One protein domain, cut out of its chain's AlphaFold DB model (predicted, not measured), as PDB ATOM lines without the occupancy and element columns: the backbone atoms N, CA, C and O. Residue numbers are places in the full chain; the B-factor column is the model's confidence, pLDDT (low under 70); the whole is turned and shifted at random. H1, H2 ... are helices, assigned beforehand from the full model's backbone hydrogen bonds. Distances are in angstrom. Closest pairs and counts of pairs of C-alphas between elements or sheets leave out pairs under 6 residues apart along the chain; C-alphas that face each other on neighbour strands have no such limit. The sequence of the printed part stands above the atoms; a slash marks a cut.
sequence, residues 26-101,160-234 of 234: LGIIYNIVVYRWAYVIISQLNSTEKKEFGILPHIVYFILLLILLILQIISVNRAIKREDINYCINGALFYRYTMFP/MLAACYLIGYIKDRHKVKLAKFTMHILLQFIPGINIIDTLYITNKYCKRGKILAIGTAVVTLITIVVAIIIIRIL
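Overview. This is residues 26 to 101 and 160 to 234 of the 234 residues of an uncharacterized protein of Lachnoanaerobaculum sp. OBRC5-5 (UniProt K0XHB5). This is a long rod of helices in which the two longest, H2 and H7, run along opposite sides, with H1 between them in one half and H3 between them nearer the other. H4, H5 and H6 are clustered at the H3 end, with H5 packing on H4 and H6, and residues 46 to 51 stick out at the H1 end. The printed part has 151 residues with seven named helices, H1 to H7 in order, and no named strand; its class is all helix. It is only just compact, close to loose, with a radius of gyration of the C-alphas of 17.8 A, and it spans 59 by 27 by 25 A.

Along the chain. Find C-alpha 26 at (-30.824, -46.257, 29.998); from there H1, residues 26 to 46, runs 30.4 A. H2, residues 55 to 81, begins at (-11.287, -35.788, 44.247) and covers 38.7 A. Next come H3, residues 85 to 98, and, past the cut, H4, residues 160 to 174. Read on to H5, residues 178 to 187, and H6, residues 193 to 206. H7, residues 209 to 233, runs 35.7 A and ends at (-21.397, -56.478, 48.198).

Arrangement. H1, H2, H3, H4, H6 and H7 form a bundle, a group of helices packed together, part aligned and part crossed. Look first at Tyr 30 and Leu 68, the closest C-alphas of the hairpin H1 and H2, 6.0 A apart; the tilt is shallow, 30 degrees. H1 touches residues 223 to 231 of H7 at a steep tilt of 48 degrees, closest at the C-alphas of Ile 32 and Ala 227, 6.3 A. H3 touches residues 212 to 223 of H7, with the C-alphas of Thr 98 and Thr 220 closest at 5.0 A. H3 also touches residues 160 to 166 of H4, closest at the C-alphas of Cys 88 and Ala 162, 5.0 A, and H6, closest at those of Arg 96 and Ile 195, 6.2 A. H5 touches H4, closest at the C-alphas of Lys 171 and Phe 181, 6.8 A. H2 and H7 are apart. In H1 to H7 every O i to N i+4 pair is within hydrogen-bond range.

Size, cuts and confidence. The C-alphas of Glu 49 and Lys 175, the two farthest apart, are 59.4 A from each other. Residues 102 to 159 are not printed, and C-alphas 101 and 160 across that cut are 16.1 A apart. Of the links that are printed whole, none is long. Mean pLDDT of the printed part is 78.0; among the residues under 70 are 47 to 54 and 208 to 217.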
ATOM      1  N   LEU A  26     -31.565 -47.515  29.838       83.00
ATOM      2  CA  LEU A  26     -30.824 -46.257  29.998       83.00
ATOM      3  C   LEU A  26     -31.283 -45.497  31.251       83.00
ATOM      4  O   LEU A  26     -30.466 -44.946  31.992       83.00
ATOM      5  N   GLY A  27     -32.594 -45.496  31.501       81.00
ATOM      6  CA  GLY A  27     -33.182 -44.943  32.715       81.00
ATOM      7  C   GLY A  27     -32.669 -45.640  33.979       81.00
ATOM      8  O   GLY A  27     -32.249 -44.974  34.923       81.00
ATOM      9  N   ILE A  28     -32.665 -46.974  34.001       83.44
ATOM     10  CA  ILE A  28     -32.206 -47.786  35.137       83.44
ATOM     11  C   ILE A  28     -30.712 -47.562  35.403       83.44
ATOM     12  O   ILE A  28     -30.349 -47.295  36.546       83.44
ATOM     13  N   ILE A  29     -29.861 -47.591  34.368       86.12
ATOM     14  CA  ILE A  29     -28.408 -47.369  34.502       86.12
ATOM     15  C   ILE A  29     -28.123 -46.003  35.126       86.12
ATOM     16  O   ILE A  29     -27.355 -45.909  36.080       86.12
ATOM     17  N   TYR A  30     -28.775 -44.949  34.633       86.25
ATOM     18  CA  TYR A  30     -28.646 -43.616  35.215       86.25
ATOM     19  C   TYR A  30     -29.033 -43.590  36.687       86.25
ATOM     20  O   TYR A  30     -28.249 -43.112  37.498       86.25
ATOM     21  N   ASN A  31     -30.192 -44.150  37.051       84.50
ATOM     22  CA  ASN A  31     -30.604 -44.196  38.452       84.50
ATOM     23  C   ASN A  31     -29.555 -44.920  39.308       84.50
ATOM     24  O   ASN A  31     -29.148 -44.373  40.326       84.50
ATOM     25  N   ILE A  32     -29.054 -46.086  38.884       85.50
ATOM     26  CA  ILE A  32     -28.003 -46.822  39.611       85.50
ATOM     27  C   ILE A  32     -26.763 -45.945  39.830       85.50
ATOM     28  O   ILE A  32     -26.234 -45.908  40.940       85.50
ATOM     29  N   VAL A  33     -26.317 -45.207  38.807       87.00
ATOM     30  CA  VAL A  33     -25.164 -44.300  38.918       87.00
ATOM     31  C   VAL A  33     -25.438 -43.158  39.900       87.00
ATOM     32  O   VAL A  33     -24.586 -42.889  40.746       87.00
ATOM     33  N   VAL A  34     -26.624 -42.535  39.856       86.75
ATOM     34  CA  VAL A  34     -26.995 -41.473  40.810       86.75
ATOM     35  C   VAL A  34     -27.054 -42.015  42.243       86.75
ATOM     36  O   VAL A  34     -26.449 -41.426  43.138       86.75
ATOM     37  N   TYR A  35     -27.717 -43.155  42.470       83.88
ATOM     38  CA  TYR A  35     -27.799 -43.795  43.790       83.88
ATOM     39  C   TYR A  35     -26.416 -44.163  44.330       83.88
ATOM     40  O   TYR A  35     -26.129 -43.933  45.505       83.88
ATOM     41  N   ARG A  36     -25.540 -44.698  43.474       84.25
ATOM     42  CA  ARG A  36     -24.178 -45.064  43.863       84.25
ATOM     43  C   ARG A  36     -23.350 -43.841  44.233       84.25
ATOM     44  O   ARG A  36     -22.663 -43.869  45.248       84.25
ATOM     45  N   TRP A  37     -23.424 -42.769  43.447       85.62
ATOM     46  CA  TRP A  37     -22.682 -41.549  43.749       85.62
ATOM     47  C   TRP A  37     -23.168 -40.898  45.051       85.62
ATOM     48  O   TRP A  37     -22.350 -40.563  45.907       85.62
ATOM     49  N   ALA A  38     -24.488 -40.836  45.265       82.81
ATOM     50  CA  ALA A  38     -25.070 -40.375  46.524       82.81
ATOM     51  C   ALA A  38     -24.598 -41.220  47.722       82.81
ATOM     52  O   ALA A  38     -24.215 -40.665  48.750       82.81
ATOM     53  N   TYR A  39     -24.557 -42.550  47.581       82.12
ATOM     54  CA  TYR A  39     -24.040 -43.440  48.622       82.12
ATOM     55  C   TYR A  39     -22.571 -43.161  48.956       82.12
ATOM     56  O   TYR A  39     -22.226 -43.072  50.132       82.12
ATOM     57  N   VAL A  40     -21.713 -42.979  47.946       81.75
ATOM     58  CA  VAL A  40     -20.290 -42.663  48.159       81.75
ATOM     59  C   VAL A  40     -20.133 -41.359  48.947       81.75
ATOM     60  O   VAL A  40     -19.354 -41.323  49.896       81.75
ATOM     61  N   ILE A  41     -20.907 -40.319  48.611       79.81
ATOM     62  CA  ILE A  41     -20.888 -39.036  49.333       79.81
ATOM     63  C   ILE A  41     -21.322 -39.225  50.794       79.81
ATOM     64  O   ILE A  41     -20.619 -38.792  51.706       79.81
ATOM     65  N   ILE A  42     -22.444 -39.909  51.036       78.69
ATOM     66  CA  ILE A  42     -22.976 -40.136  52.392       78.69
ATOM     67  C   ILE A  42     -22.017 -40.994  53.225       78.69
ATOM     68  O   ILE A  42     -21.774 -40.700  54.393       78.69
ATOM     69  N   SER A  43     -21.445 -42.042  52.630       76.69
ATOM     70  CA  SER A  43     -20.498 -42.929  53.305       76.69
ATOM     71  C   SER A  43     -19.220 -42.201  53.715       76.69
ATOM     72  O   SER A  43     -18.686 -42.511  54.776       76.69
ATOM     73  N   GLN A  44     -18.729 -41.263  52.900       74.81
ATOM     74  CA  GLN A  44     -17.569 -40.437  53.246       74.81
ATOM     75  C   GLN A  44     -17.899 -39.396  54.320       74.81
ATOM     76  O   GLN A  44     -17.041 -39.073  55.135       74.81
ATOM     77  N   LEU A  45     -19.137 -38.894  54.351       72.06
ATOM     78  CA  LEU A  45     -19.583 -37.944  55.371       72.06
ATOM     79  C   LEU A  45     -19.760 -38.608  56.751       72.06
ATOM     80  O   LEU A  45     -19.488 -37.983  57.770       72.06
ATOM     81  N   ASN A  46     -20.194 -39.874  56.780       71.94
ATOM     82  CA  ASN A  46     -20.437 -40.635  58.012       71.94
ATOM     83  C   ASN A  46     -19.209 -41.397  58.542       71.94
ATOM     84  O   ASN A  46     -19.256 -41.907  59.663       71.94
ATOM     85  N   SER A  47     -18.128 -41.537  57.769       68.00
ATOM     86  CA  SER A  47     -16.934 -42.246  58.240       68.00
ATOM     87  C   SER A  47     -16.147 -41.394  59.238       68.00
ATOM     88  O   SER A  47     -15.673 -40.313  58.901       68.00
ATOM     89  N   THR A  48     -15.959 -41.910  60.455       55.75
ATOM     90  CA  THR A  48     -15.131 -41.300  61.514       55.75
ATOM     91  C   THR A  48     -13.635 -41.344  61.211       55.75
ATOM     92  O   THR A  48     -12.866 -40.546  61.742       55.75
ATOM     93  N   GLU A  49     -13.208 -42.261  60.346       59.41
ATOM     94  CA  GLU A  49     -11.853 -42.284  59.810       59.41
ATOM     95  C   GLU A  49     -11.755 -41.293  58.649       59.41
ATOM     96  O   GLU A  49     -12.562 -41.342  57.718       59.41
ATOM     97  N   LYS A  50     -10.752 -40.404  58.689       51.50
ATOM     98  CA  LYS A  50     -10.416 -39.482  57.594       51.50
ATOM     99  C   LYS A  50      -9.911 -40.279  56.386       51.50
ATOM    100  O   LYS A  50      -8.717 -40.287  56.099       51.50
ATOM    101  N   LYS A  51     -10.802 -40.968  55.675       56.84
ATOM    102  CA  LYS A  51     -10.513 -41.418  54.315       56.84
ATOM    103  C   LYS A  51     -10.297 -40.158  53.492       56.84
ATOM    104  O   LYS A  51     -11.163 -39.284  53.473       56.84
ATOM    105  N   GLU A  52      -9.125 -40.040  52.879       56.12
ATOM    106  CA  GLU A  52      -8.820 -38.904  52.016       56.12
ATOM    107  C   GLU A  52      -9.950 -38.738  51.003       56.12
ATOM    108  O   GLU A  52     -10.364 -39.698  50.343       56.12
ATOM    109  N   PHE A  53     -10.501 -37.525  50.938       60.38
ATOM    110  CA  PHE A  53     -11.586 -37.184  50.032       60.38
ATOM    111  C   PHE A  53     -11.014 -37.191  48.614       60.38
ATOM    112  O   PHE A  53     -10.577 -36.170  48.090       60.38
ATOM    113  N   GLY A  54     -10.922 -38.382  48.019       64.56
ATOM    114  CA  GLY A  54     -10.346 -38.570  46.700       64.56
ATOM    115  C   GLY A  54     -11.158 -37.775  45.690       64.56
ATOM    116  O   GLY A  54     -12.266 -38.164  45.332       64.56
ATOM    117  N   ILE A  55     -10.614 -36.655  45.221       74.88
ATOM    118  CA  ILE A  55     -11.287 -35.788  44.247       74.88
ATOM    119  C   ILE A  55     -11.459 -36.536  42.914       74.88
ATOM    120  O   ILE A  55     -12.475 -36.395  42.236       74.88
ATOM    121  N   LEU A  56     -10.496 -37.399  42.573       79.44
ATOM    122  CA  LEU A  56     -10.459 -38.155  41.323       79.44
ATOM    123  C   LEU A  56     -11.699 -39.046  41.089       79.44
ATOM    124  O   LEU A  56     -12.332 -38.883  40.044       79.44
ATOM    125  N   PRO A  57     -12.111 -39.950  42.005       80.75
ATOM    126  CA  PRO A  57     -13.317 -40.753  41.798       80.75
ATOM    127  C   PRO A  57     -14.580 -39.896  41.654       80.75
ATOM    128  O   PRO A  57     -15.431 -40.221  40.827       80.75
ATOM    129  N   HIS A  58     -14.695 -38.777  42.379       83.44
ATOM    130  CA  HIS A  58     -15.840 -37.866  42.255       83.44
ATOM    131  C   HIS A  58     -15.913 -37.189  40.885       83.44
ATOM    132  O   HIS A  58     -16.998 -37.111  40.312       83.44
ATOM    133  N   ILE A  59     -14.772 -36.778  40.319       84.88
ATOM    134  CA  ILE A  59     -14.706 -36.240  38.949       84.88
ATOM    135  C   ILE A  59     -15.165 -37.294  37.934       84.88
ATOM    136  O   ILE A  59     -15.962 -36.988  37.047       84.88
ATOM    137  N   VAL A  60     -14.711 -38.544  38.071       87.81
ATOM    138  CA  VAL A  60     -15.093 -39.631  37.152       87.81
ATOM    139  C   VAL A  60     -16.598 -39.907  37.214       87.81
ATOM    140  O   VAL A  60     -17.245 -39.991  36.167       87.81
ATOM    141  N   TYR A  61     -17.180 -39.995  38.417       86.12
ATOM    142  CA  TYR A  61     -18.633 -40.143  38.571       86.12
ATOM    143  C   TYR A  61     -19.395 -38.967  37.972       86.12
ATOM    144  O   TYR A  61     -20.402 -39.183  37.301       86.12
ATOM    145  N   PHE A  62     -18.909 -37.743  38.177       85.88
ATOM    146  CA  PHE A  62     -19.539 -36.547  37.635       85.88
ATOM    147  C   PHE A  62     -19.564 -36.558  36.101       85.88
ATOM    148  O   PHE A  62     -20.616 -36.332  35.507       85.88
ATOM    149  N   ILE A  63     -18.445 -36.899  35.450       88.44
ATOM    150  CA  ILE A  63     -18.372 -37.017  33.984       88.44
ATOM    151  C   ILE A  63     -19.316 -38.118  33.481       88.44
ATOM    152  O   ILE A  63     -20.079 -37.893  32.539       88.44
ATOM    153  N   LEU A  64     -19.313 -39.292  34.122       91.06
ATOM    154  CA  LEU A  64     -20.202 -40.400  33.762       91.06
ATOM    155  C   LEU A  64     -21.682 -40.004  33.886       91.06
ATOM    156  O   LEU A  64     -22.489 -40.302  33.002       91.06
ATOM    157  N   LEU A  65     -22.033 -39.302  34.965       88.81
ATOM    158  CA  LEU A  65     -23.380 -38.801  35.208       88.81
ATOM    159  C   LEU A  65     -23.783 -37.772  34.150       88.81
ATOM    160  O   LEU A  65     -24.893 -37.850  33.631       88.81
ATOM    161  N   LEU A  66     -22.881 -36.857  33.782       89.62
ATOM    162  CA  LEU A  66     -23.125 -35.840  32.762       89.62
ATOM    163  C   LEU A  66     -23.419 -36.469  31.391       89.62
ATOM    164  O   LEU A  66     -24.378 -36.076  30.728       89.62
ATOM    165  N   ILE A  67     -22.655 -37.493  30.994       90.00
ATOM    166  CA  ILE A  67     -22.888 -38.240  29.747       90.00
ATOM    167  C   ILE A  67     -24.274 -38.900  29.765       90.00
ATOM    168  O   ILE A  67     -25.045 -38.750  28.814       90.00
ATOM    169  N   LEU A  68     -24.619 -39.598  30.852       90.25
ATOM    170  CA  LEU A  68     -25.922 -40.257  30.994       90.25
ATOM    171  C   LEU A  68     -27.078 -39.249  30.994       90.25
ATOM    172  O   LEU A  68     -28.108 -39.496  30.366       90.25
ATOM    173  N   LEU A  69     -26.896 -38.100  31.638       88.62
ATOM    174  CA  LEU A  69     -27.875 -37.020  31.694       88.62
ATOM    175  C   LEU A  69     -28.132 -36.420  30.308       88.62
ATOM    176  O   LEU A  69     -29.286 -36.294  29.895       88.62
ATOM    177  N   ILE A  70     -27.074 -36.135  29.543       87.06
ATOM    178  CA  ILE A  70     -27.186 -35.652  28.159       87.06
ATOM    179  C   ILE A  70     -27.917 -36.683  27.290       87.06
ATOM    180  O   ILE A  70     -28.848 -36.325  26.564       87.06
ATOM    181  N   LEU A  71     -27.558 -37.968  27.395       88.44
ATOM    182  CA  LEU A  71     -28.231 -39.045  26.661       88.44
ATOM    183  C   LEU A  71     -29.728 -39.109  26.990       88.44
ATOM    184  O   LEU A  71     -30.553 -39.267  26.086       88.44
ATOM    185  N   GLN A  72     -30.099 -38.936  28.258       87.81
ATOM    186  CA  GLN A  72     -31.501 -38.915  28.663       87.81
ATOM    187  C   GLN A  72     -32.252 -37.703  28.124       87.81
ATOM    188  O   GLN A  72     -33.335 -37.883  27.564       87.81
ATOM    189  N   ILE A  73     -31.681 -36.502  28.217       86.69
ATOM    190  CA  ILE A  73     -32.289 -35.287  27.657       86.69
ATOM    191  C   ILE A  73     -32.505 -35.452  26.149       86.69
ATOM    192  O   ILE A  73     -33.600 -35.182  25.652       86.69
ATOM    193  N   ILE A  74     -31.511 -35.968  25.419       87.06
ATOM    194  CA  ILE A  74     -31.630 -36.247  23.981       87.06
ATOM    195  C   ILE A  74     -32.740 -37.269  23.716       87.06
ATOM    196  O   ILE A  74     -33.538 -37.075  22.797       87.06
ATOM    197  N   SER A  75     -32.817 -38.344  24.507       87.00
ATOM    198  CA  SER A  75     -33.840 -39.382  24.340       87.00
ATOM    199  C   SER A  75     -35.260 -38.830  24.525       87.00
ATOM    200  O   SER A  75     -36.140 -39.110  23.710       87.00
ATOM    201  N   VAL A  76     -35.464 -37.979  25.537       85.44
ATOM    202  CA  VAL A  76     -36.743 -37.319  25.820       85.44
ATOM    203  C   VAL A  76     -37.073 -36.312  24.721       85.44
ATOM    204  O   VAL A  76     -38.162 -36.369  24.161       85.44
ATOM    205  N   ASN A  77     -36.125 -35.460  24.322       86.38
ATOM    206  CA  ASN A  77     -36.330 -34.492  23.240       86.38
ATOM    207  C   ASN A  77     -36.648 -35.169  21.901       86.38
ATOM    208  O   ASN A  77     -37.484 -34.687  21.136       86.38
ATOM    209  N   ARG A  78     -36.022 -36.315  21.614       85.44
ATOM    210  CA  ARG A  78     -36.327 -37.112  20.422       85.44
ATOM    211  C   ARG A  78     -37.751 -37.664  20.469       85.44
ATOM    212  O   ARG A  78     -38.415 -37.659  19.437       85.44
ATOM    213  N   ALA A  79     -38.217 -38.119  21.630       83.00
ATOM    214  CA  ALA A  79     -39.592 -38.583  21.807       83.00
ATOM    215  C   ALA A  79     -40.612 -37.441  21.678       83.00
ATOM    216  O   ALA A  79     -41.619 -37.604  20.994       83.00
ATOM    217  N   ILE A  80     -40.301 -36.268  22.239       83.88
ATOM    218  CA  ILE A  80     -41.087 -35.035  22.089       83.88
ATOM    219  C   ILE A  80     -41.227 -34.656  20.610       83.88
ATOM    220  O   ILE A  80     -42.335 -34.426  20.136       83.88
ATOM    221  N   LYS A  81     -40.120 -34.663  19.853       85.06
ATOM    222  CA  LYS A  81     -40.118 -34.360  18.411       85.06
ATOM    223  C   LYS A  81     -40.936 -35.361  17.583       85.06
ATOM    224  O   LYS A  81     -41.380 -35.030  16.492       85.06
ATOM    225  N   ARG A  82     -41.102 -36.587  18.082       82.94
ATOM    226  CA  ARG A  82     -41.895 -37.656  17.453       82.94
ATOM    227  C   ARG A  82     -43.343 -37.704  17.945       82.94
ATOM    228  O   ARG A  82     -44.069 -38.605  17.544       82.94
ATOM    229  N   GLU A  83     -43.734 -36.787  18.828       82.31
ATOM    230  CA  GLU A  83     -45.045 -36.756  19.484       82.31
ATOM    231  C   GLU A  83     -45.436 -38.072  20.185       82.31
ATOM    232  O   GLU A  83     -46.614 -38.413  20.316       82.31
ATOM    233  N   ASP A  84     -44.445 -38.822  20.685       82.50
ATOM    234  CA  ASP A  84     -44.699 -40.075  21.393       82.50
ATOM    235  C   ASP A  84     -45.101 -39.807  22.851       82.50
ATOM    236  O   ASP A  84     -44.288 -39.709  23.779       82.50
ATOM    237  N   ILE A  85     -46.411 -39.694  23.056       78.88
ATOM    238  CA  ILE A  85     -47.003 -39.437  24.370       78.88
ATOM    239  C   ILE A  85     -46.821 -40.644  25.297       78.88
ATOM    240  O   ILE A  85     -46.647 -40.462  26.500       78.88
ATOM    241  N   ASN A  86     -46.833 -41.876  24.772       80.94
ATOM    242  CA  ASN A  86     -46.659 -43.073  25.601       80.94
ATOM    243  C   ASN A  86     -45.249 -43.115  26.193       80.94
ATOM    244  O   ASN A  86     -45.092 -43.429  27.376       80.94
ATOM    245  N   TYR A  87     -44.242 -42.744  25.401       81.75
ATOM    246  CA  TYR A  87     -42.884 -42.550  25.891       81.75
ATOM    247  C   TYR A  87     -42.839 -41.502  27.006       81.75
ATOM    248  O   TYR A  87     -42.275 -41.760  28.069       81.75
ATOM    249  N   CYS A  88     -43.455 -40.334  26.791       81.12
ATOM    250  CA  CYS A  88     -43.408 -39.231  27.751       81.12
ATOM    251  C   CYS A  88     -44.148 -39.555  29.055       81.12
ATOM    252  O   CYS A  88     -43.652 -39.219  30.127       81.12
ATOM    253  N   ILE A  89     -45.281 -40.262  28.989       80.81
ATOM    254  CA  ILE A  89     -46.005 -40.745  30.173       80.81
ATOM    255  C   ILE A  89     -45.140 -41.735  30.964       80.81
ATOM    256  O   ILE A  89     -44.966 -41.561  32.171       80.81
ATOM    257  N   ASN A  90     -44.596 -42.757  30.292       81.62
ATOM    258  CA  ASN A  90     -43.769 -43.779  30.939       81.62
ATOM    259  C   ASN A  90     -42.516 -43.159  31.564       81.62
ATOM    260  O   ASN A  90     -42.218 -43.428  32.724       81.62
ATOM    261  N   GLY A  91     -41.823 -42.293  30.824       80.69
ATOM    262  CA  GLY A  91     -40.624 -41.611  31.297       80.69
ATOM    263  C   GLY A  91     -40.904 -40.664  32.460       80.69
ATOM    264  O   GLY A  91     -40.202 -40.723  33.467       80.69
ATOM    265  N   ALA A  92     -41.948 -39.834  32.369       82.50
ATOM    266  CA  ALA A  92     -42.311 -38.906  33.439       82.50
ATOM    267  C   ALA A  92     -42.637 -39.642  34.746       82.50
ATOM    268  O   ALA A  92     -42.188 -39.218  35.809       82.50
ATOM    269  N   LEU A  93     -43.380 -40.752  34.679       81.38
ATOM    270  CA  LEU A  93     -43.677 -41.560  35.862       81.38
ATOM    271  C   LEU A  93     -42.426 -42.281  36.370       81.38
ATOM    272  O   LEU A  93     -42.113 -42.175  37.552       81.38
ATOM    273  N   PHE A  94     -41.680 -42.953  35.491       82.88
ATOM    274  CA  PHE A  94     -40.475 -43.689  35.867       82.88
ATOM    275  C   PHE A  94     -39.470 -42.794  36.598       82.88
ATOM    276  O   PHE A  94     -39.139 -43.085  37.745       82.88
ATOM    277  N   TYR A  95     -39.059 -41.672  35.997       81.62
ATOM    278  CA  TYR A  95     -38.076 -40.777  36.613       81.62
ATOM    279  C   TYR A  95     -38.572 -40.181  37.932       81.62
ATOM    280  O   TYR A  95     -37.783 -40.047  38.861       81.62
ATOM    281  N   ARG A  96     -39.867 -39.856  38.052       82.75
ATOM    282  CA  ARG A  96     -40.431 -39.306  39.297       82.75
ATOM    283  C   ARG A  96     -40.434 -40.321  40.429       82.75
ATOM    284  O   ARG A  96     -40.092 -39.955  41.546       82.75
ATOM    285  N   TYR A  97     -40.790 -41.575  40.155       78.44
ATOM    286  CA  TYR A  97     -40.787 -42.622  41.174       78.44
ATOM    287  C   TYR A  97     -39.363 -43.045  41.549       78.44
ATOM    288  O   TYR A  97     -39.047 -43.129  42.733       78.44
ATOM    289  N   THR A  98     -38.476 -43.278  40.577       81.31
ATOM    290  CA  THR A  98     -37.111 -43.740  40.873       81.31
ATOM    291  C   THR A  98     -36.249 -42.672  41.529       81.31
ATOM    292  O   THR A  98     -35.468 -43.010  42.416       81.31
ATOM    293  N   MET A  99     -36.411 -41.397  41.160       82.50
ATOM    294  CA  MET A  99     -35.675 -40.297  41.787       82.50
ATOM    295  C   MET A  99     -36.324 -39.784  43.069       82.50
ATOM    296  O   MET A  99     -35.726 -38.940  43.728       82.50
ATOM    297  N   PHE A 100     -37.500 -40.280  43.471       83.62
ATOM    298  CA  PHE A 100     -38.194 -39.774  44.656       83.62
ATOM    299  C   PHE A 100     -37.335 -39.810  45.935       83.62
ATOM    300  O   PHE A 100     -37.156 -38.741  46.522       83.62
ATOM    301  N   PRO A 101     -36.726 -40.948  46.333       79.19
ATOM    302  CA  PRO A 101     -35.901 -41.007  47.543       79.19
ATOM    303  C   PRO A 101     -34.720 -40.033  47.515       79.19
ATOM    304  O   PRO A 101     -34.487 -39.318  48.487       79.19
ATOM    305  N   MET A 160     -38.513 -33.808  34.413       84.75
ATOM    306  CA  MET A 160     -39.237 -32.540  34.292       84.75
ATOM    307  C   MET A 160     -39.611 -32.241  32.839       84.75
ATOM    308  O   MET A 160     -40.771 -31.941  32.573       84.75
ATOM    309  N   LEU A 161     -38.686 -32.410  31.890       85.50
ATOM    310  CA  LEU A 161     -38.941 -32.215  30.457       85.50
ATOM    311  C   LEU A 161     -40.085 -33.105  29.951       85.50
ATOM    312  O   LEU A 161     -41.028 -32.609  29.332       85.50
ATOM    313  N   ALA A 162     -40.041 -34.402  30.273       84.75
ATOM    314  CA  ALA A 162     -41.081 -35.351  29.875       84.75
ATOM    315  C   ALA A 162     -42.460 -34.972  30.447       84.75
ATOM    316  O   ALA A 162     -43.483 -35.082  29.767       84.75
ATOM    317  N   ALA A 163     -42.494 -34.489  31.689       83.62
ATOM    318  CA  ALA A 163     -43.733 -34.119  32.352       83.62
ATOM    319  C   ALA A 163     -44.287 -32.763  31.887       83.62
ATOM    320  O   ALA A 163     -45.496 -32.637  31.713       83.62
ATOM    321  N   CYS A 164     -43.437 -31.760  31.647       85.06
ATOM    322  CA  CYS A 164     -43.840 -30.484  31.051       85.06
ATOM    323  C   CYS A 164     -44.477 -30.705  29.676       85.06
ATOM    324  O   CYS A 164     -45.545 -30.157  29.397       85.06
ATOM    325  N   TYR A 165     -43.866 -31.560  28.850       84.88
ATOM    326  CA  TYR A 165     -44.428 -31.928  27.555       84.88
ATOM    327  C   TYR A 165     -45.789 -32.622  27.696       84.88
ATOM    328  O   TYR A 165     -46.737 -32.251  27.007       84.88
ATOM    329  N   LEU A 166     -45.929 -33.566  28.634       84.19
ATOM    330  CA  LEU A 166     -47.204 -34.237  28.898       84.19
ATOM    331  C   LEU A 166     -48.313 -33.251  29.305       84.19
ATOM    332  O   LEU A 166     -49.435 -33.346  28.805       84.19
ATOM    333  N   ILE A 167     -48.016 -32.297  30.195       83.38
ATOM    334  CA  ILE A 167     -48.988 -31.267  30.590       83.38
ATOM    335  C   ILE A 167     -49.335 -30.373  29.390       83.38
ATOM    336  O   ILE A 167     -50.514 -30.084  29.179       83.38
ATOM    337  N   GLY A 168     -48.342 -29.949  28.599       82.19
ATOM    338  CA  GLY A 168     -48.552 -29.149  27.385       82.19
ATOM    339  C   GLY A 168     -49.472 -29.855  26.392       82.19
ATOM    340  O   GLY A 168     -50.492 -29.304  25.985       82.19
ATOM    341  N   TYR A 169     -49.200 -31.130  26.127       83.62
ATOM    342  CA  TYR A 169     -50.033 -31.964  25.272       83.62
ATOM    343  C   TYR A 169     -51.491 -32.048  25.761       83.62
ATOM    344  O   TYR A 169     -52.440 -31.927  24.983       83.62
ATOM    345  N   ILE A 170     -51.694 -32.218  27.071       81.19
ATOM    346  CA  ILE A 170     -53.029 -32.284  27.686       81.19
ATOM    347  C   ILE A 170     -53.749 -30.935  27.623       81.19
ATOM    348  O   ILE A 170     -54.961 -30.900  27.394       81.19
ATOM    349  N   LYS A 171     -53.024 -29.828  27.804       82.31
ATOM    350  CA  LYS A 171     -53.567 -28.477  27.639       82.31
ATOM    351  C   LYS A 171     -54.121 -28.299  26.227       82.31
ATOM    352  O   LYS A 171     -55.265 -27.860  26.103       82.31
ATOM    353  N   ASP A 172     -53.363 -28.696  25.211       82.06
ATOM    354  CA  ASP A 172     -53.748 -28.516  23.810       82.06
ATOM    355  C   ASP A 172     -54.915 -29.436  23.415       82.06
ATOM    356  O   ASP A 172     -55.884 -28.988  22.798       82.06
ATOM    357  N   ARG A 173     -54.905 -30.704  23.853       79.62
ATOM    358  CA  ARG A 173     -55.979 -31.675  23.560       79.62
ATOM    359  C   ARG A 173     -57.283 -31.423  24.315       79.62
ATOM    360  O   ARG A 173     -58.357 -31.655  23.765       79.62
ATOM    361  N   HIS A 174     -57.212 -31.000  25.575       75.25
ATOM    362  CA  HIS A 174     -58.384 -30.874  26.449       75.25
ATOM    363  C   HIS A 174     -58.758 -29.425  26.778       75.25
ATOM    364  O   HIS A 174     -59.601 -29.204  27.648       75.25
ATOM    365  N   LYS A 175     -58.149 -28.447  26.088       79.81
ATOM    366  CA  LYS A 175     -58.386 -27.001  26.255       79.81
ATOM    367  C   LYS A 175     -58.401 -26.583  27.730       79.81
ATOM    368  O   LYS A 175     -59.274 -25.846  28.190       79.81
ATOM    369  N   VAL A 176     -57.449 -27.112  28.500       78.94
ATOM    370  CA  VAL A 176     -57.360 -26.847  29.939       78.94
ATOM    371  C   VAL A 176     -57.039 -25.365  30.154       78.94
ATOM    372  O   VAL A 176     -56.154 -24.815  29.502       78.94
ATOM    373  N   LYS A 177     -57.753 -24.711  31.084       82.12
ATOM    374  CA  LYS A 177     -57.515 -23.299  31.433       82.12
ATOM    375  C   LYS A 177     -56.046 -23.064  31.806       82.12
ATOM    376  O   LYS A 177     -55.468 -23.851  32.559       82.12
ATOM    377  N   LEU A 178     -55.491 -21.928  31.373       74.62
ATOM    378  CA  LEU A 178     -54.094 -21.544  31.620       74.62
ATOM    379  C   LEU A 178     -53.729 -21.565  33.115       74.62
ATOM    380  O   LEU A 178     -52.693 -22.098  33.483       74.62
ATOM    381  N   ALA A 179     -54.619 -21.086  33.990       77.94
ATOM    382  CA  ALA A 179     -54.395 -21.101  35.439       77.94
ATOM    383  C   ALA A 179     -54.157 -22.519  35.991       77.94
ATOM    384  O   ALA A 179     -53.290 -22.736  36.832       77.94
ATOM    385  N   LYS A 180     -54.897 -23.508  35.479       78.81
ATOM    386  CA  LYS A 180     -54.750 -24.904  35.899       78.81
ATOM    387  C   LYS A 180     -53.483 -25.540  35.325       78.81
ATOM    388  O   LYS A 180     -52.846 -26.339  35.998       78.81
ATOM    389  N   PHE A 181     -53.100 -25.154  34.110       80.62
ATOM    390  CA  PHE A 181     -51.823 -25.530  33.503       80.62
ATOM    391  C   PHE A 181     -50.628 -25.035  34.332       80.62
ATOM    392  O   PHE A 181     -49.758 -25.830  34.679       80.62
ATOM    393  N   THR A 182     -50.628 -23.756  34.723       77.62
ATOM    394  CA  THR A 182     -49.569 -23.172  35.558       77.62
ATOM    395  C   THR A 182     -49.490 -23.853  36.921       77.62
ATOM    396  O   THR A 182     -48.394 -24.166  37.375       77.62
ATOM    397  N   MET A 183     -50.632 -24.157  37.547       81.00
ATOM    398  CA  MET A 183     -50.658 -24.909  38.806       81.00
ATOM    399  C   MET A 183     -50.026 -26.294  38.665       81.00
ATOM    400  O   MET A 183     -49.178 -26.648  39.477       81.00
ATOM    401  N   HIS A 184     -50.379 -27.054  37.622       83.12
ATOM    402  CA  HIS A 184     -49.777 -28.368  37.405       83.12
ATOM    403  C   HIS A 184     -48.262 -28.270  37.224       83.12
ATOM    404  O   HIS A 184     -47.563 -29.079  37.812       83.12
ATOM    405  N   ILE A 185     -47.746 -27.257  36.514       81.12
ATOM    406  CA  ILE A 185     -46.299 -27.004  36.390       81.12
ATOM    407  C   ILE A 185     -45.661 -26.662  37.743       81.12
ATOM    408  O   ILE A 185     -44.632 -27.235  38.088       81.12
ATOM    409  N   LEU A 186     -46.268 -25.771  38.531       80.75
ATOM    410  CA  LEU A 186     -45.750 -25.389  39.850       80.75
ATOM    411  C   LEU A 186     -45.662 -26.593  40.800       80.75
ATOM    412  O   LEU A 186     -44.663 -26.764  41.498       80.75
ATOM    413  N   LEU A 187     -46.659 -27.479  40.769       82.00
ATOM    414  CA  LEU A 187     -46.675 -28.705  41.571       82.00
ATOM    415  C   LEU A 187     -45.569 -29.694  41.171       82.00
ATOM    416  O   LEU A 187     -45.232 -30.575  41.960       82.00
ATOM    417  N   GLN A 188     -44.963 -29.559  39.985       81.19
ATOM    418  CA  GLN A 188     -43.867 -30.435  39.559       81.19
ATOM    419  C   GLN A 188     -42.558 -30.173  40.305       81.19
ATOM    420  O   GLN A 188     -41.736 -31.085  40.391       81.19
ATOM    421  N   PHE A 189     -42.375 -28.970  40.852       77.81
ATOM    422  CA  PHE A 189     -41.161 -28.580  41.569       77.81
ATOM    423  C   PHE A 189     -41.090 -29.154  42.984       77.81
ATOM    424  O   PHE A 189     -39.997 -29.320  43.524       77.81
ATOM    425  N   ILE A 190     -42.242 -29.472  43.580       79.19
ATOM    426  CA  ILE A 190     -42.314 -29.960  44.955       79.19
ATOM    427  C   ILE A 190     -42.182 -31.491  44.948       79.19
ATOM    428  O   ILE A 190     -43.078 -32.171  44.428       79.19
ATOM    429  N   PRO A 191     -41.105 -32.066  45.519       73.69
ATOM    430  CA  PRO A 191     -40.956 -33.515  45.601       73.69
ATOM    431  C   PRO A 191     -42.106 -34.132  46.411       73.69
ATOM    432  O   PRO A 191     -42.551 -33.586  47.420       73.69
ATOM    433  N   GLY A 192     -42.633 -35.264  45.946       74.94
ATOM    434  CA  GLY A 192     -43.785 -35.953  46.539       74.94
ATOM    435  C   GLY A 192     -45.116 -35.486  45.956       74.94
ATOM    436  O   GLY A 192     -45.855 -36.297  45.393       74.94
ATOM    437  N   ILE A 193     -45.401 -34.180  46.002       81.81
ATOM    438  CA  ILE A 193     -46.606 -33.617  45.363       81.81
ATOM    439  C   ILE A 193     -46.550 -33.827  43.846       81.81
ATOM    440  O   ILE A 193     -47.551 -34.184  43.223       81.81
ATOM    441  N   ASN A 194     -45.359 -33.699  43.261       81.06
ATOM    442  CA  ASN A 194     -45.110 -33.932  41.846       81.06
ATOM    443  C   ASN A 194     -45.532 -35.343  41.371       81.06
ATOM    444  O   ASN A 194     -46.023 -35.490  40.246       81.06
ATOM    445  N   ILE A 195     -45.393 -36.378  42.205       80.25
ATOM    446  CA  ILE A 195     -45.820 -37.750  41.892       80.25
ATOM    447  C   ILE A 195     -47.341 -37.828  41.880       80.25
ATOM    448  O   ILE A 195     -47.916 -38.323  40.910       80.25
ATOM    449  N   ILE A 196     -47.989 -37.308  42.927       80.19
ATOM    450  CA  ILE A 196     -49.451 -37.320  43.066       80.19
ATOM    451  C   ILE A 196     -50.096 -36.562  41.906       80.19
ATOM    452  O   ILE A 196     -51.044 -37.059  41.297       80.19
ATOM    453  N   ASP A 197     -49.554 -35.396  41.556       82.12
ATOM    454  CA  ASP A 197     -50.079 -34.570  40.474       82.12
ATOM    455  C   ASP A 197     -49.920 -35.247  39.105       82.12
ATOM    456  O   ASP A 197     -50.886 -35.365  38.349       82.12
ATOM    457  N   THR A 198     -48.741 -35.807  38.803       79.19
ATOM    458  CA  THR A 198     -48.550 -36.559  37.545       79.19
ATOM    459  C   THR A 198     -49.449 -37.779  37.481       79.19
ATOM    460  O   THR A 198     -50.062 -38.035  36.447       79.19
ATOM    461  N   LEU A 199     -49.603 -38.493  38.596       78.69
ATOM    462  CA  LEU A 199     -50.508 -39.626  38.682       78.69
ATOM    463  C   LEU A 199     -51.959 -39.209  38.428       78.69
ATOM    464  O   LEU A 199     -52.664 -39.869  37.662       78.69
ATOM    465  N   TYR A 200     -52.400 -38.113  39.043       79.44
ATOM    466  CA  TYR A 200     -53.733 -37.559  38.850       79.44
ATOM    467  C   TYR A 200     -53.978 -37.221  37.378       79.44
ATOM    468  O   TYR A 200     -54.993 -37.637  36.814       79.44
ATOM    469  N   ILE A 201     -53.032 -36.532  36.734       79.44
ATOM    470  CA  ILE A 201     -53.108 -36.148  35.323       79.44
ATOM    471  C   ILE A 201     -53.165 -37.391  34.423       79.44
ATOM    472  O   ILE A 201     -54.094 -37.531  33.622       79.44
ATOM    473  N   THR A 202     -52.233 -38.335  34.577       78.31
ATOM    474  CA  THR A 202     -52.190 -39.553  33.755       78.31
ATOM    475  C   THR A 202     -53.412 -40.446  33.991       78.31
ATOM    476  O   THR A 202     -53.924 -41.068  33.058       78.31
ATOM    477  N   ASN A 203     -53.929 -40.519  35.219       78.69
ATOM    478  CA  ASN A 203     -55.132 -41.291  35.512       78.69
ATOM    479  C   ASN A 203     -56.382 -40.642  34.903       78.69
ATOM    480  O   ASN A 203     -57.173 -41.324  34.255       78.69
ATOM    481  N   LYS A 204     -56.535 -39.325  35.072       79.44
ATOM    482  CA  LYS A 204     -57.709 -38.583  34.608       79.44
ATOM    483  C   LYS A 204     -57.797 -38.503  33.088       79.44
ATOM    484  O   LYS A 204     -58.877 -38.698  32.539       79.44
ATOM    485  N   TYR A 205     -56.683 -38.207  32.425       72.19
ATOM    486  CA  TYR A 205     -56.676 -37.893  30.996       72.19
ATOM    487  C   TYR A 205     -56.217 -39.064  30.127       72.19
ATOM    488  O   TYR A 205     -56.689 -39.207  29.004       72.19
ATOM    489  N   CYS A 206     -55.368 -39.955  30.646       71.31
ATOM    490  CA  CYS A 206     -54.836 -41.076  29.865       71.31
ATOM    491  C   CYS A 206     -55.432 -42.438  30.262       71.31
ATOM    492  O   CYS A 206     -55.064 -43.437  29.653       71.31
ATOM    493  N   LYS A 207     -56.317 -42.508  31.277       73.25
ATOM    494  CA  LYS A 207     -56.943 -43.743  31.822       73.25
ATOM    495  C   LYS A 207     -55.961 -44.880  32.159       73.25
ATOM    496  O   LYS A 207     -56.362 -46.028  32.326       73.25
ATOM    497  N   ARG A 208     -54.667 -44.575  32.262       67.12
ATOM    498  CA  ARG A 208     -53.584 -45.554  32.441       67.12
ATOM    499  C   ARG A 208     -52.808 -45.365  33.746       67.12
ATOM    500  O   ARG A 208     -51.949 -46.177  34.068       67.12
ATOM    501  N   GLY A 209     -53.142 -44.335  34.527       61.00
ATOM    502  CA  GLY A 209     -52.410 -43.961  35.738       61.00
ATOM    503  C   GLY A 209     -52.262 -45.098  36.754       61.00
ATOM    504  O   GLY A 209     -51.153 -45.329  37.209       61.00
ATOM    505  N   LYS A 210     -53.326 -45.856  37.062       63.34
ATOM    506  CA  LYS A 210     -53.273 -46.926  38.083       63.34
ATOM    507  C   LYS A 210     -52.305 -48.069  37.747       63.34
ATOM    508  O   LYS A 210     -51.515 -48.458  38.597       63.34
ATOM    509  N   ILE A 211     -52.358 -48.598  36.523       62.53
ATOM    510  CA  ILE A 211     -51.522 -49.741  36.113       62.53
ATOM    511  C   ILE A 211     -50.057 -49.311  35.995       62.53
ATOM    512  O   ILE A 211     -49.171 -50.025  36.462       62.53
ATOM    513  N   LEU A 212     -49.798 -48.118  35.441       63.56
ATOM    514  CA  LEU A 212     -48.433 -47.601  35.380       63.56
ATOM    515  C   LEU A 212     -47.879 -47.277  36.765       63.56
ATOM    516  O   LEU A 212     -46.713 -47.561  36.982       63.56
ATOM    517  N   ALA A 213     -48.683 -46.741  37.690       62.31
ATOM    518  CA  ALA A 213     -48.235 -46.448  39.053       62.31
ATOM    519  C   ALA A 213     -47.699 -47.687  39.759       62.31
ATOM    520  O   ALA A 213     -46.631 -47.645  40.360       62.31
ATOM    521  N   ILE A 214     -48.453 -48.784  39.673       64.81
ATOM    522  CA  ILE A 214     -48.087 -50.057  40.288       64.81
ATOM    523  C   ILE A 214     -46.814 -50.583  39.620       64.81
ATOM    524  O   ILE A 214     -45.865 -50.933  40.313       64.81
ATOM    525  N   GLY A 215     -46.755 -50.558  38.283       62.22
ATOM    526  CA  GLY A 215     -45.567 -50.970  37.537       62.22
ATOM    527  C   GLY A 215     -44.321 -50.161  37.906       62.22
ATOM    528  O   GLY A 215     -43.284 -50.739  38.220       62.22
ATOM    529  N   THR A 216     -44.416 -48.829  37.940       65.94
ATOM    530  CA  THR A 216     -43.285 -47.966  38.299       65.94
ATOM    531  C   THR A 216     -42.903 -48.097  39.766       65.94
ATOM    532  O   THR A 216     -41.716 -48.126  40.056       65.94
ATOM    533  N   ALA A 217     -43.862 -48.255  40.684       66.94
ATOM    534  CA  ALA A 217     -43.573 -48.472  42.101       66.94
ATOM    535  C   ALA A 217     -42.803 -49.782  42.334       66.94
ATOM    536  O   ALA A 217     -41.827 -49.792  43.083       66.94
ATOM    537  N   VAL A 218     -43.190 -50.865  41.649       71.00
ATOM    538  CA  VAL A 218     -42.478 -52.150  41.702       71.00
ATOM    539  C   VAL A 218     -41.066 -52.016  41.130       71.00
ATOM    540  O   VAL A 218     -40.107 -52.443  41.770       71.00
ATOM    541  N   VAL A 219     -40.909 -51.368  39.972       67.94
ATOM    542  CA  VAL A 219     -39.587 -51.137  39.365       67.94
ATOM    543  C   VAL A 219     -38.699 -50.281  40.272       67.94
ATOM    544  O   VAL A 219     -37.517 -50.579  40.424       67.94
ATOM    545  N   THR A 220     -39.244 -49.256  40.924       66.69
ATOM    546  CA  THR A 220     -38.507 -48.442  41.897       66.69
ATOM    547  C   THR A 220     -38.071 -49.265  43.102       66.69
ATOM    548  O   THR A 220     -36.902 -49.194  43.470       66.69
ATOM    549  N   LEU A 221     -38.956 -50.088  43.671       74.00
ATOM    550  CA  LEU A 221     -38.615 -51.001  44.766       74.00
ATOM    551  C   LEU A 221     -37.476 -51.945  44.376       74.00
ATOM    552  O   LEU A 221     -36.502 -52.062  45.113       74.00
ATOM    553  N   ILE A 222     -37.550 -52.549  43.188       73.62
ATOM    554  CA  ILE A 222     -36.487 -53.412  42.660       73.62
ATOM    555  C   ILE A 222     -35.190 -52.617  42.485       73.62
ATOM    556  O   ILE A 222     -34.140 -53.072  42.920       73.62
ATOM    557  N   THR A 223     -35.249 -51.418  41.902       66.75
ATOM    558  CA  THR A 223     -34.061 -50.575  41.680       66.75
ATOM    559  C   THR A 223     -33.398 -50.193  43.006       66.75
ATOM    560  O   THR A 223     -32.177 -50.240  43.109       66.75
ATOM    561  N   ILE A 224     -34.190 -49.880  44.037       71.19
ATOM    562  CA  ILE A 224     -33.701 -49.596  45.391       71.19
ATOM    563  C   ILE A 224     -33.055 -50.844  45.997       71.19
ATOM    564  O   ILE A 224     -31.946 -50.762  46.513       71.19
ATOM    565  N   VAL A 225     -33.704 -52.009  45.910       76.19
ATOM    566  CA  VAL A 225     -33.164 -53.271  46.440       76.19
ATOM    567  C   VAL A 225     -31.857 -53.647  45.743       76.19
ATOM    568  O   VAL A 225     -30.876 -53.949  46.416       76.19
ATOM    569  N   VAL A 226     -31.806 -53.572  44.412       73.62
ATOM    570  CA  VAL A 226     -30.590 -53.821  43.623       73.62
ATOM    571  C   VAL A 226     -29.493 -52.829  44.002       73.62
ATOM    572  O   VAL A 226     -28.359 -53.246  44.219       73.62
ATOM    573  N   ALA A 227     -29.817 -51.541  44.150       65.69
ATOM    574  CA  ALA A 227     -28.857 -50.542  44.606       65.69
ATOM    575  C   ALA A 227     -28.310 -50.884  46.002       65.69
ATOM    576  O   ALA A 227     -27.099 -50.878  46.184       65.69
ATOM    577  N   ILE A 228     -29.168 -51.264  46.957       72.31
ATOM    578  CA  ILE A 228     -28.764 -51.680  48.313       72.31
ATOM    579  C   ILE A 228     -27.869 -52.927  48.277       72.31
ATOM    580  O   ILE A 228     -26.884 -52.996  49.009       72.31
ATOM    581  N   ILE A 229     -28.190 -53.913  47.436       72.31
ATOM    582  CA  ILE A 229     -27.393 -55.137  47.289       72.31
ATOM    583  C   ILE A 229     -26.014 -54.814  46.704       72.31
ATOM    584  O   ILE A 229     -25.009 -55.242  47.265       72.31
ATOM    585  N   ILE A 230     -25.951 -54.022  45.627       66.88
ATOM    586  CA  ILE A 230     -24.683 -53.574  45.025       66.88
ATOM    587  C   ILE A 230     -23.847 -52.800  46.050       66.88
ATOM    588  O   ILE A 230     -22.637 -52.980  46.115       66.88
ATOM    589  N   ILE A 231     -24.500 -51.969  46.862       62.72
ATOM    590  CA  ILE A 231     -23.877 -51.208  47.946       62.72
ATOM    591  C   ILE A 231     -23.321 -52.116  49.056       62.72
ATOM    592  O   ILE A 231     -22.317 -51.768  49.662       62.72
ATOM    593  N   ARG A 232     -23.964 -53.252  49.359       61.69
ATOM    594  CA  ARG A 232     -23.531 -54.176  50.425       61.69
ATOM    595  C   ARG A 232     -22.433 -55.151  50.007       61.69
ATOM    596  O   ARG A 232     -21.742 -55.667  50.879       61.69
ATOM    597  N   ILE A 233     -22.343 -55.480  48.722       59.38
ATOM    598  CA  ILE A 233     -21.397 -56.478  48.198       59.38
ATOM    599  C   ILE A 233     -19.999 -55.877  47.954       59.38
ATOM    600  O   ILE A 233     -19.034 -56.633  47.851       59.38
ATOM    601  N   LEU A 234     -19.879 -54.547  47.872       47.34
ATOM    602  CA  LEU A 234     -18.650 -53.824  47.521       47.34
ATOM    603  C   LEU A 234     -18.178 -52.902  48.652       47.34
ATOM    604  O   LEU A 234     -16.946 -52.763  48.802       47.34
TER     605      LEU A 234